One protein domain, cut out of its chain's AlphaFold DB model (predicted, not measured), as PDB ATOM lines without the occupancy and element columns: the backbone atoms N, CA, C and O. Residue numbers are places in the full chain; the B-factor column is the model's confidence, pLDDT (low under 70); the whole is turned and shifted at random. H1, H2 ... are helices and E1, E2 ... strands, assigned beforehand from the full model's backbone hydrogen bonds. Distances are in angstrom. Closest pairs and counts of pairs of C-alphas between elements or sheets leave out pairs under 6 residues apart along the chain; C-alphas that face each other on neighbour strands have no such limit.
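AT A GLANCE: This is residues 89 to 127 and 143 to 177 of the 210 residues of an uncharacterized protein of Paenibacillus albus (UniProt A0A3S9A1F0). With little regular structure, a small sheet, E2-E1-E3, meets hairpin E4-E5 amid loops; H1 lies at one end and residues 159 to 164 stick out. The printed part has 74 residues, 23 in named elements: five strands and one helix, ordered E1, E2, H1, E3, E4, E5, mixed class, both sheets antiparallel. It is compact, radius of gyration of the C-alphas 12.6 A, spanning 33 by 30 by 22 A.

IN THESE COORDINATES: E1, residues 89 to 92, begins at C-alpha 89 (-7.625, -46.657, -11.482). E2 is residues 98 to 100, H1 104 to 108, E3 123 to 125, E4 153 to 156. E5, residues 167 to 170, ends at C-alpha 170 (-0.739, -40.056, 1.511).

HOW THE PARTS SIT: Within hydrogen-bond range are N 90 and O 99 in hairpin E1-E2, 2.9 A, N 91 and O 124 between E1 and E3, 2.7 A, and H1's O i to N i+4 pair. E2, H1, E3 form a split strand-helix-strand unit, E1 between its strands, crossover right-handed. The closest C-alphas of E2 and E4, Val 98 and Met 154, are 5.4 A apart.

THE WHOLE: Residues 128 to 142 are cut out; C-alphas 127 and 143 are 17.6 A apart. Link H1 to E3 is long. Residues 159 and 161 have pLDDT under 70.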
ATOM      1  N   LEU A  89      -7.854 -47.351 -12.740       93.00
ATOM      2  CA  LEU A  89      -7.625 -46.657 -11.482       93.00
ATOM      3  C   LEU A  89      -8.889 -46.736 -10.634       93.00
ATOM      4  O   LEU A  89      -9.959 -46.299 -11.056       93.00
ATOM      5  N   PHE A  90      -8.747 -47.277  -9.430       94.62
ATOM      6  CA  PHE A  90      -9.863 -47.582  -8.548       94.62
ATOM      7  C   PHE A  90      -9.650 -46.971  -7.171       94.62
ATOM      8  O   PHE A  90      -8.536 -46.978  -6.657       94.62
ATOM      9  N   GLU A  91     -10.722 -46.495  -6.554       95.06
ATOM     10  CA  GLU A  91     -10.769 -45.948  -5.205       95.06
ATOM     11  C   GLU A  91     -11.565 -46.872  -4.278       95.06
ATOM     12  O   GLU A  91     -12.649 -47.344  -4.611       95.06
ATOM     13  N   CYS A  92     -11.055 -47.107  -3.074       95.94
ATOM     14  CA  CYS A  92     -11.798 -47.796  -2.028       95.94
ATOM     15  C   CYS A  92     -12.951 -46.935  -1.483       95.94
ATOM     16  O   CYS A  92     -12.712 -45.841  -0.968       95.94
ATOM     17  N   LYS A  93     -14.179 -47.475  -1.462       94.75
ATOM     18  CA  LYS A  93     -15.355 -46.777  -0.906       94.75
ATOM     19  C   LYS A  93     -15.214 -46.415   0.578       94.75
ATOM     20  O   LYS A  93     -15.758 -45.403   1.002       94.75
ATOM     21  N   GLY A  94     -14.504 -47.235   1.355       95.31
ATOM     22  CA  GLY A  94     -14.339 -47.041   2.798       95.31
ATOM     23  C   GLY A  94     -13.212 -46.074   3.152       95.31
ATOM     24  O   GLY A  94     -13.439 -45.029   3.749       95.31
ATOM     25  N   CYS A  95     -11.971 -46.424   2.797       94.44
ATOM     26  CA  CYS A  95     -10.787 -45.687   3.257       94.44
ATOM     27  C   CYS A  95     -10.178 -44.722   2.228       94.44
ATOM     28  O   CYS A  95      -9.166 -44.092   2.538       94.44
ATOM     29  N   LYS A  96     -10.766 -44.618   1.027       94.94
ATOM     30  CA  LYS A  96     -10.346 -43.727  -0.073       94.94
ATOM     31  C   LYS A  96      -8.964 -43.990  -0.676       94.94
ATOM     32  O   LYS A  96      -8.538 -43.276  -1.576       94.94
ATOM     33  N   ARG A  97      -8.263 -45.038  -0.237       96.06
ATOM     34  CA  ARG A  97      -7.017 -45.460  -0.885       96.06
ATOM     35  C   ARG A  97      -7.269 -45.897  -2.318       96.06
ATOM     36  O   ARG A  97      -8.283 -46.546  -2.593       96.06
ATOM     37  N   VAL A  98      -6.328 -45.578  -3.196       95.44
ATOM     38  CA  VAL A  98      -6.406 -45.928  -4.610       95.44
ATOM     39  C   VAL A  98      -5.541 -47.134  -4.953       95.44
ATOM     40  O   VAL A  98      -4.507 -47.380  -4.339       95.44
ATOM     41  N   LYS A  99      -5.953 -47.874  -5.981       94.81
ATOM     42  CA  LYS A  99      -5.177 -48.939  -6.618       94.81
ATOM     43  C   LYS A  99      -5.179 -48.703  -8.121       94.81
ATOM     44  O   LYS A  99      -6.237 -48.543  -8.725       94.81
ATOM     45  N   GLN A 100      -3.989 -48.669  -8.709       92.88
ATOM     46  CA  GLN A 100      -3.797 -48.508 -10.147       92.88
ATOM     47  C   GLN A 100      -3.201 -49.785 -10.724       92.88
ATOM     48  O   GLN A 100      -2.167 -50.237 -10.234       92.88
ATOM     49  N   PHE A 101      -3.818 -50.324 -11.772       92.19
ATOM     50  CA  PHE A 101      -3.265 -51.442 -12.533       92.19
ATOM     51  C   PHE A 101      -2.505 -50.934 -13.751       92.19
ATOM     52  O   PHE A 101      -2.839 -49.899 -14.328       92.19
ATOM     53  N   THR A 102      -1.467 -51.672 -14.127       87.31
ATOM     54  CA  THR A 102      -0.604 -51.371 -15.273       87.31
ATOM     55  C   THR A 102      -1.175 -51.878 -16.589       87.31
ATOM     56  O   THR A 102      -0.941 -51.261 -17.623       87.31
ATOM     57  N   SER A 103      -1.953 -52.962 -16.560       86.75
ATOM     58  CA  SER A 103      -2.577 -53.548 -17.744       86.75
ATOM     59  C   SER A 103      -3.963 -54.120 -17.443       86.75
ATOM     60  O   SER A 103      -4.297 -54.433 -16.296       86.75
ATOM     61  N   ALA A 104      -4.772 -54.295 -18.493       85.31
ATOM     62  CA  ALA A 104      -6.066 -54.965 -18.384       85.31
ATOM     63  C   ALA A 104      -5.909 -56.411 -17.886       85.31
ATOM     64  O   ALA A 104      -6.763 -56.903 -17.150       85.31
ATOM     65  N   GLN A 105      -4.797 -57.074 -18.225       86.25
ATOM     66  CA  GLN A 105      -4.495 -58.417 -17.741       86.25
ATOM     67  C   GLN A 105      -4.281 -58.440 -16.223       86.25
ATOM     68  O   GLN A 105      -4.860 -59.283 -15.542       86.25
ATOM     69  N   ASP A 106      -3.525 -57.483 -15.674       88.38
ATOM     70  CA  ASP A 106      -3.294 -57.385 -14.223       88.38
ATOM     71  C   ASP A 106      -4.598 -57.170 -13.454       88.38
ATOM     72  O   ASP A 106      -4.784 -57.709 -12.360       88.38
ATOM     73  N   PHE A 107      -5.511 -56.391 -14.039       89.50
ATOM     74  CA  PHE A 107      -6.844 -56.181 -13.492       89.50
ATOM     75  C   PHE A 107      -7.683 -57.466 -13.536       89.50
ATOM     76  O   PHE A 107      -8.228 -57.863 -12.508       89.50
ATOM     77  N   ARG A 108      -7.728 -58.167 -14.679       85.75
ATOM     78  CA  ARG A 108      -8.454 -59.447 -14.826       85.75
ATOM     79  C   ARG A 108      -7.960 -60.511 -13.839       85.75
ATOM     80  O   ARG A 108      -8.766 -61.263 -13.298       85.75
ATOM     81  N   ASN A 109      -6.660 -60.529 -13.541       87.19
ATOM     82  CA  ASN A 109      -6.061 -61.464 -12.584       87.19
ATOM     83  C   ASN A 109      -6.530 -61.253 -11.127       87.19
ATOM     84  O   ASN A 109      -6.295 -62.121 -10.291       87.19
ATOM     85  N   GLN A 110      -7.189 -60.135 -10.792       83.06
ATOM     86  CA  GLN A 110      -7.778 -59.932  -9.458       83.06
ATOM     87  C   GLN A 110      -9.067 -60.742  -9.237       83.06
ATOM     88  O   GLN A 110      -9.519 -60.858  -8.099       83.06
ATOM     89  N   GLY A 111      -9.662 -61.291 -10.301       77.38
ATOM     90  CA  GLY A 111     -10.940 -61.999 -10.249       77.38
ATOM     91  C   GLY A 111     -12.156 -61.065 -10.244       77.38
ATOM     92  O   GLY A 111     -12.077 -59.893 -10.606       77.38
ATOM     93  N   ASN A 112     -13.310 -61.600  -9.840       73.50
ATOM     94  CA  ASN A 112     -14.613 -60.947 -10.028       73.50
ATOM     95  C   ASN A 112     -14.943 -59.854  -8.997       73.50
ATOM     96  O   ASN A 112     -15.983 -59.204  -9.106       73.50
ATOM     97  N   THR A 113     -14.129 -59.654  -7.958       81.50
ATOM     98  CA  THR A 113     -14.428 -58.658  -6.920       81.50
ATOM     99  C   THR A 113     -13.165 -57.946  -6.475       81.50
ATOM    100  O   THR A 113     -12.306 -58.522  -5.812       81.50
ATOM    101  N   LEU A 114     -13.073 -56.659  -6.809       90.12
ATOM    102  CA  LEU A 114     -11.966 -55.819  -6.382       90.12
ATOM    103  C   LEU A 114     -12.237 -55.243  -4.985       90.12
ATOM    104  O   LEU A 114     -13.102 -54.380  -4.804       90.12
ATOM    105  N   THR A 115     -11.469 -55.702  -3.999       93.88
ATOM    106  CA  THR A 115     -11.540 -55.243  -2.606       93.88
ATOM    107  C   THR A 115     -10.253 -54.549  -2.169       93.88
ATOM    108  O   THR A 115      -9.158 -54.788  -2.684       93.88
ATOM    109  N   CYS A 116     -10.386 -53.639  -1.209       93.81
ATOM    110  CA  CYS A 116      -9.262 -52.915  -0.642       93.81
ATOM    111  C   CYS A 116      -8.466 -53.807   0.318       93.81
ATOM    112  O   CYS A 116      -8.995 -54.250   1.336       93.81
ATOM    113  N   ASN A 117      -7.167 -53.965   0.067       90.88
ATOM    114  CA  ASN A 117      -6.244 -54.727   0.918       90.88
ATOM    115  C   ASN A 117      -6.105 -54.191   2.359       90.88
ATOM    116  O   ASN A 117      -5.644 -54.921   3.228       90.88
ATOM    117  N   LYS A 118      -6.482 -52.933   2.630       93.19
ATOM    118  CA  LYS A 118      -6.370 -52.321   3.967       93.19
ATOM    119  C   LYS A 118      -7.638 -52.426   4.820       93.19
ATOM    120  O   LYS A 118      -7.529 -52.435   6.037       93.19
ATOM    121  N   CYS A 119      -8.829 -52.431   4.216       94.50
ATOM    122  CA  CYS A 119     -10.098 -52.388   4.970       94.50
ATOM    123  C   CYS A 119     -11.189 -53.337   4.450       94.50
ATOM    124  O   CYS A 119     -12.310 -53.301   4.949       94.50
ATOM    125  N   GLY A 120     -10.906 -54.139   3.420       94.44
ATOM    126  CA  GLY A 120     -11.828 -55.131   2.857       94.44
ATOM    127  C   GLY A 120     -13.004 -54.570   2.049       94.44
ATOM    128  O   GLY A 120     -13.693 -55.328   1.377       94.44
ATOM    129  N   GLN A 121     -13.234 -53.255   2.066       95.88
ATOM    130  CA  GLN A 121     -14.343 -52.627   1.343       95.88
ATOM    131  C   GLN A 121     -14.157 -52.688  -0.179       95.88
ATOM    132  O   GLN A 121     -13.030 -52.712  -0.684       95.88
ATOM    133  N   ALA A 122     -15.277 -52.662  -0.906       94.19
ATOM    134  CA  ALA A 122     -15.289 -52.652  -2.364       94.19
ATOM    135  C   ALA A 122     -14.586 -51.413  -2.938       94.19
ATOM    136  O   ALA A 122     -14.651 -50.312  -2.374       94.19
ATOM    137  N   MET A 123     -13.945 -51.596  -4.089       94.25
ATOM    138  CA  MET A 123     -13.336 -50.511  -4.850       94.25
ATOM    139  C   MET A 123     -14.209 -50.129  -6.047       94.25
ATOM    140  O   MET A 123     -14.839 -50.984  -6.663       94.25
ATOM    141  N   ILE A 124     -14.243 -48.839  -6.370       92.44
ATOM    142  CA  ILE A 124     -14.951 -48.274  -7.521       92.44
ATOM    143  C   ILE A 124     -13.980 -47.613  -8.470       92.44
ATOM    144  O   ILE A 124     -12.946 -47.106  -8.050       92.44
ATOM    145  N   GLN A 125     -14.315 -47.606  -9.751       92.94
ATOM    146  CA  GLN A 125     -13.497 -46.944 -10.750       92.94
ATOM    147  C   GLN A 125     -13.538 -45.423 -10.561       92.94
ATOM    148  O   GLN A 125     -14.598 -44.839 -10.327       92.94
ATOM    149  N   ILE A 126     -12.380 -44.779 -10.678       90.25
ATOM    150  CA  ILE A 126     -12.289 -43.322 -10.782       90.25
ATOM    151  C   ILE A 126     -12.639 -42.919 -12.218       90.25
ATOM    152  O   ILE A 126     -12.096 -43.472 -13.168       90.25
ATOM    153  N   HIS A 127     -13.512 -41.924 -12.380       86.38
ATOM    154  CA  HIS A 127     -13.987 -41.455 -13.689       86.38
ATOM    155  C   HIS A 127     -13.163 -40.293 -14.268       86.38
ATOM    156  O   HIS A 127     -13.419 -39.823 -15.375       86.38
ATOM    157  N   PRO A 143       1.096 -41.102  -7.846       90.88
ATOM    158  CA  PRO A 143       2.470 -40.962  -7.385       90.88
ATOM    159  C   PRO A 143       2.736 -41.885  -6.190       90.88
ATOM    160  O   PRO A 143       1.821 -42.488  -5.639       90.88
ATOM    161  N   SER A 144       3.992 -41.984  -5.765       90.94
ATOM    162  CA  SER A 144       4.359 -42.694  -4.538       90.94
ATOM    163  C   SER A 144       4.660 -41.701  -3.420       90.94
ATOM    164  O   SER A 144       5.327 -40.690  -3.647       90.94
ATOM    165  N   CYS A 145       4.224 -42.003  -2.197       91.94
ATOM    166  CA  CYS A 145       4.769 -41.368  -1.003       91.94
ATOM    167  C   CYS A 145       6.216 -41.840  -0.805       91.94
ATOM    168  O   CYS A 145       6.506 -43.025  -0.979       91.94
ATOM    169  N   SER A 146       7.116 -40.936  -0.412       90.81
ATOM    170  CA  SER A 146       8.521 -41.273  -0.136       90.81
ATOM    171  C   SER A 146       8.694 -42.223   1.053       90.81
ATOM    172  O   SER A 146       9.680 -42.947   1.100       90.81
ATOM    173  N   VAL A 147       7.742 -42.231   1.993       92.38
ATOM    174  CA  VAL A 147       7.800 -43.044   3.222       92.38
ATOM    175  C   VAL A 147       6.915 -44.292   3.134       92.38
ATOM    176  O   VAL A 147       7.334 -45.367   3.541       92.38
ATOM    177  N   HIS A 148       5.701 -44.169   2.588       92.88
ATOM    178  CA  HIS A 148       4.676 -45.228   2.639       92.88
ATOM    179  C   HIS A 148       4.368 -45.878   1.283       92.88
ATOM    180  O   HIS A 148       3.473 -46.714   1.181       92.88
ATOM    181  N   GLY A 149       5.077 -45.495   0.220       90.75
ATOM    182  CA  GLY A 149       4.851 -46.070  -1.101       90.75
ATOM    183  C   GLY A 149       3.551 -45.601  -1.770       90.75
ATOM    184  O   GLY A 149       2.998 -44.542  -1.452       90.75
ATOM    185  N   LYS A 150       3.076 -46.395  -2.736       90.81
ATOM    186  CA  LYS A 150       1.900 -46.108  -3.580       90.81
ATOM    187  C   LYS A 150       0.571 -46.557  -2.954       90.81
ATOM    188  O   LYS A 150      -0.456 -45.936  -3.203       90.81
ATOM    189  N   ASP A 151       0.592 -47.597  -2.122       91.50
ATOM    190  CA  ASP A 151      -0.617 -48.265  -1.604       91.50
ATOM    191  C   ASP A 151      -1.422 -47.421  -0.610       91.50
ATOM    192  O   ASP A 151      -2.615 -47.648  -0.405       91.50
ATOM    193  N   ASP A 152      -0.777 -46.447   0.030       94.38
ATOM    194  CA  ASP A 152      -1.409 -45.552   0.995       94.38
ATOM    195  C   ASP A 152      -1.844 -44.217   0.373       94.38
ATOM    196  O   ASP A 152      -2.234 -43.296   1.089       94.38
ATOM    197  N   MET A 153      -1.816 -44.099  -0.953       94.94
ATOM    198  CA  MET A 153      -2.239 -42.889  -1.653       94.94
ATOM    199  C   MET A 153      -3.758 -42.807  -1.797       94.94
ATOM    200  O   MET A 153      -4.431 -43.815  -1.992       94.94
ATOM    201  N   MET A 154      -4.296 -41.590  -1.745       94.81
ATOM    202  CA  MET A 154      -5.686 -41.257  -2.065       94.81
ATOM    203  C   MET A 154      -5.754 -40.000  -2.936       94.81
ATOM    204  O   MET A 154      -4.866 -39.143  -2.860       94.81
ATOM    205  N   LEU A 155      -6.812 -39.886  -3.738       92.44
ATOM    206  CA  LEU A 155      -7.135 -38.654  -4.450       92.44
ATOM    207  C   LEU A 155      -8.029 -37.793  -3.548       92.44
ATOM    208  O   LEU A 155      -9.142 -38.183  -3.220       92.44
ATOM    209  N   ASP A 156      -7.529 -36.641  -3.112       90.31
ATOM    210  CA  ASP A 156      -8.322 -35.622  -2.423       90.31
ATOM    211  C   ASP A 156      -8.914 -34.675  -3.473       90.31
ATOM    212  O   ASP A 156      -8.224 -33.780  -3.969       90.31
ATOM    213  N   ASP A 157     -10.173 -34.907  -3.848       82.00
ATOM    214  CA  ASP A 157     -10.942 -34.052  -4.761       82.00
ATOM    215  C   ASP A 157     -11.711 -32.937  -4.027       82.00
ATOM    216  O   ASP A 157     -12.184 -31.991  -4.660       82.00
ATOM    217  N   ARG A 158     -11.814 -33.023  -2.691       73.12
ATOM    218  CA  ARG A 158     -12.582 -32.130  -1.802       73.12
ATOM    219  C   ARG A 158     -14.026 -31.881  -2.249       73.12
ATOM    220  O   ARG A 158     -14.583 -30.832  -1.927       73.12
ATOM    221  N   GLY A 159     -14.617 -32.784  -3.036       69.00
ATOM    222  CA  GLY A 159     -15.904 -32.539  -3.700       69.00
ATOM    223  C   GLY A 159     -15.904 -31.311  -4.626       69.00
ATOM    224  O   GLY A 159     -16.957 -30.737  -4.907       69.00
ATOM    225  N   SER A 160     -14.730 -30.855  -5.065       70.31
ATOM    226  CA  SER A 160     -14.577 -29.689  -5.925       70.31
ATOM    227  C   SER A 160     -14.951 -30.034  -7.363       70.31
ATOM    228  O   SER A 160     -14.568 -31.074  -7.885       70.31
ATOM    229  N   GLN A 161     -15.628 -29.114  -8.051       66.50
ATOM    230  CA  GLN A 161     -15.821 -29.220  -9.501       66.50
ATOM    231  C   GLN A 161     -14.578 -28.775 -10.292       66.50
ATOM    232  O   GLN A 161     -14.525 -28.931 -11.511       66.50
ATOM    233  N   THR A 162     -13.559 -28.230  -9.615       73.62
ATOM    234  CA  THR A 162     -12.366 -27.685 -10.264       73.62
ATOM    235  C   THR A 162     -11.168 -28.606 -10.065       73.62
ATOM    236  O   THR A 162     -10.606 -28.698  -8.973       73.62
ATOM    237  N   TYR A 163     -10.695 -29.206 -11.158       77.81
ATOM    238  CA  TYR A 163      -9.524 -30.094 -11.180       77.81
ATOM    239  C   TYR A 163      -8.228 -29.469 -10.631       77.81
ATOM    240  O   TYR A 163      -7.305 -30.194 -10.263       77.81
ATOM    241  N   SER A 164      -8.123 -28.137 -10.563       75.75
ATOM    242  CA  SER A 164      -6.977 -27.443  -9.950       75.75
ATOM    243  C   SER A 164      -6.838 -27.705  -8.450       75.75
ATOM    244  O   SER A 164      -5.751 -27.546  -7.901       75.75
ATOM    245  N   ASN A 165      -7.930 -28.092  -7.786       81.44
ATOM    246  CA  ASN A 165      -7.957 -28.337  -6.347       81.44
ATOM    247  C   ASN A 165      -7.630 -29.782  -5.981       81.44
ATOM    248  O   ASN A 165      -7.430 -30.068  -4.802       81.44
ATOM    249  N   PHE A 166      -7.565 -30.670  -6.972       86.19
ATOM    250  CA  PHE A 166      -7.344 -32.086  -6.738       86.19
ATOM    251  C   PHE A 166      -5.893 -32.318  -6.340       86.19
ATOM    252  O   PHE A 166      -4.964 -31.802  -6.974       86.19
ATOM    253  N   LYS A 167      -5.688 -33.118  -5.296       88.56
ATOM    254  CA  LYS A 167      -4.355 -33.414  -4.769       88.56
ATOM    255  C   LYS A 167      -4.214 -34.892  -4.470       88.56
ATOM    256  O   LYS A 167      -5.101 -35.513  -3.903       88.56
ATOM    257  N   TRP A 168      -3.053 -35.445  -4.788       92.25
ATOM    258  CA  TRP A 168      -2.659 -36.743  -4.260       92.25
ATOM    259  C   TRP A 168      -2.196 -36.581  -2.817       92.25
ATOM    260  O   TRP A 168      -1.308 -35.773  -2.547       92.25
ATOM    261  N   VAL A 169      -2.772 -37.348  -1.894       93.75
ATOM    262  CA  VAL A 169      -2.452 -37.295  -0.462       93.75
ATOM    263  C   VAL A 169      -2.098 -38.693   0.022       93.75
ATOM    264  O   VAL A 169      -2.787 -39.661  -0.293       93.75
ATOM    265  N   CYS A 170      -1.022 -38.814   0.798       94.62
ATOM    266  CA  CYS A 170      -0.739 -40.056   1.511       94.62
ATOM    267  C   CYS A 170      -1.637 -40.141   2.746       94.62
ATOM    268  O   CYS A 170      -1.586 -39.262   3.606       94.62
ATOM    269  N   LYS A 171      -2.430 -41.205   2.870       93.12
ATOM    270  CA  LYS A 171      -3.399 -41.385   3.954       93.12
ATOM    271  C   LYS A 171      -2.748 -41.517   5.332       93.12
ATOM    272  O   LYS A 171      -3.390 -41.193   6.323       93.12
ATOM    273  N   VAL A 172      -1.497 -41.982   5.392       93.69
ATOM    274  CA  VAL A 172      -0.750 -42.155   6.648       93.69
ATOM    275  C   VAL A 172      -0.075 -40.851   7.075       93.69
ATOM    276  O   VAL A 172      -0.217 -40.437   8.218       93.69
ATOM    277  N   CYS A 173       0.615 -40.162   6.158       91.69
ATOM    278  CA  CYS A 173       1.248 -38.871   6.462       91.69
ATOM    279  C   CYS A 173       0.247 -37.716   6.578       91.69
ATOM    280  O   CYS A 173       0.580 -36.682   7.147       91.69
ATOM    281  N   ASN A 174      -0.917 -37.850   5.942       90.12
ATOM    282  CA  ASN A 174      -1.893 -36.786   5.718       90.12
ATOM    283  C   ASN A 174      -1.326 -35.540   5.005       90.12
ATOM    284  O   ASN A 174      -1.856 -34.439   5.133       90.12
ATOM    285  N   ASN A 175      -0.252 -35.720   4.230       88.00
ATOM    286  CA  ASN A 175       0.411 -34.652   3.489       88.00
ATOM    287  C   ASN A 175       0.222 -34.836   1.978       88.00
ATOM    288  O   ASN A 175       0.306 -35.972   1.484       88.00
ATOM    289  N   PRO A 176      -0.014 -33.743   1.229       87.31
ATOM    290  CA  PRO A 176      -0.087 -33.798  -0.220       87.31
ATOM    291  C   PRO A 176       1.286 -34.107  -0.819       87.31
ATOM    292  O   PRO A 176       2.309 -33.577  -0.389       87.31
ATOM    293  N   VAL A 177       1.304 -34.935  -1.860       86.19
ATOM    294  CA  VAL A 177       2.497 -35.177  -2.670       86.19
ATOM    295  C   VAL A 177       2.556 -34.095  -3.748       86.19
ATOM    296  O   VAL A 177       1.639 -33.973  -4.561       86.19
TER     297      VAL A 177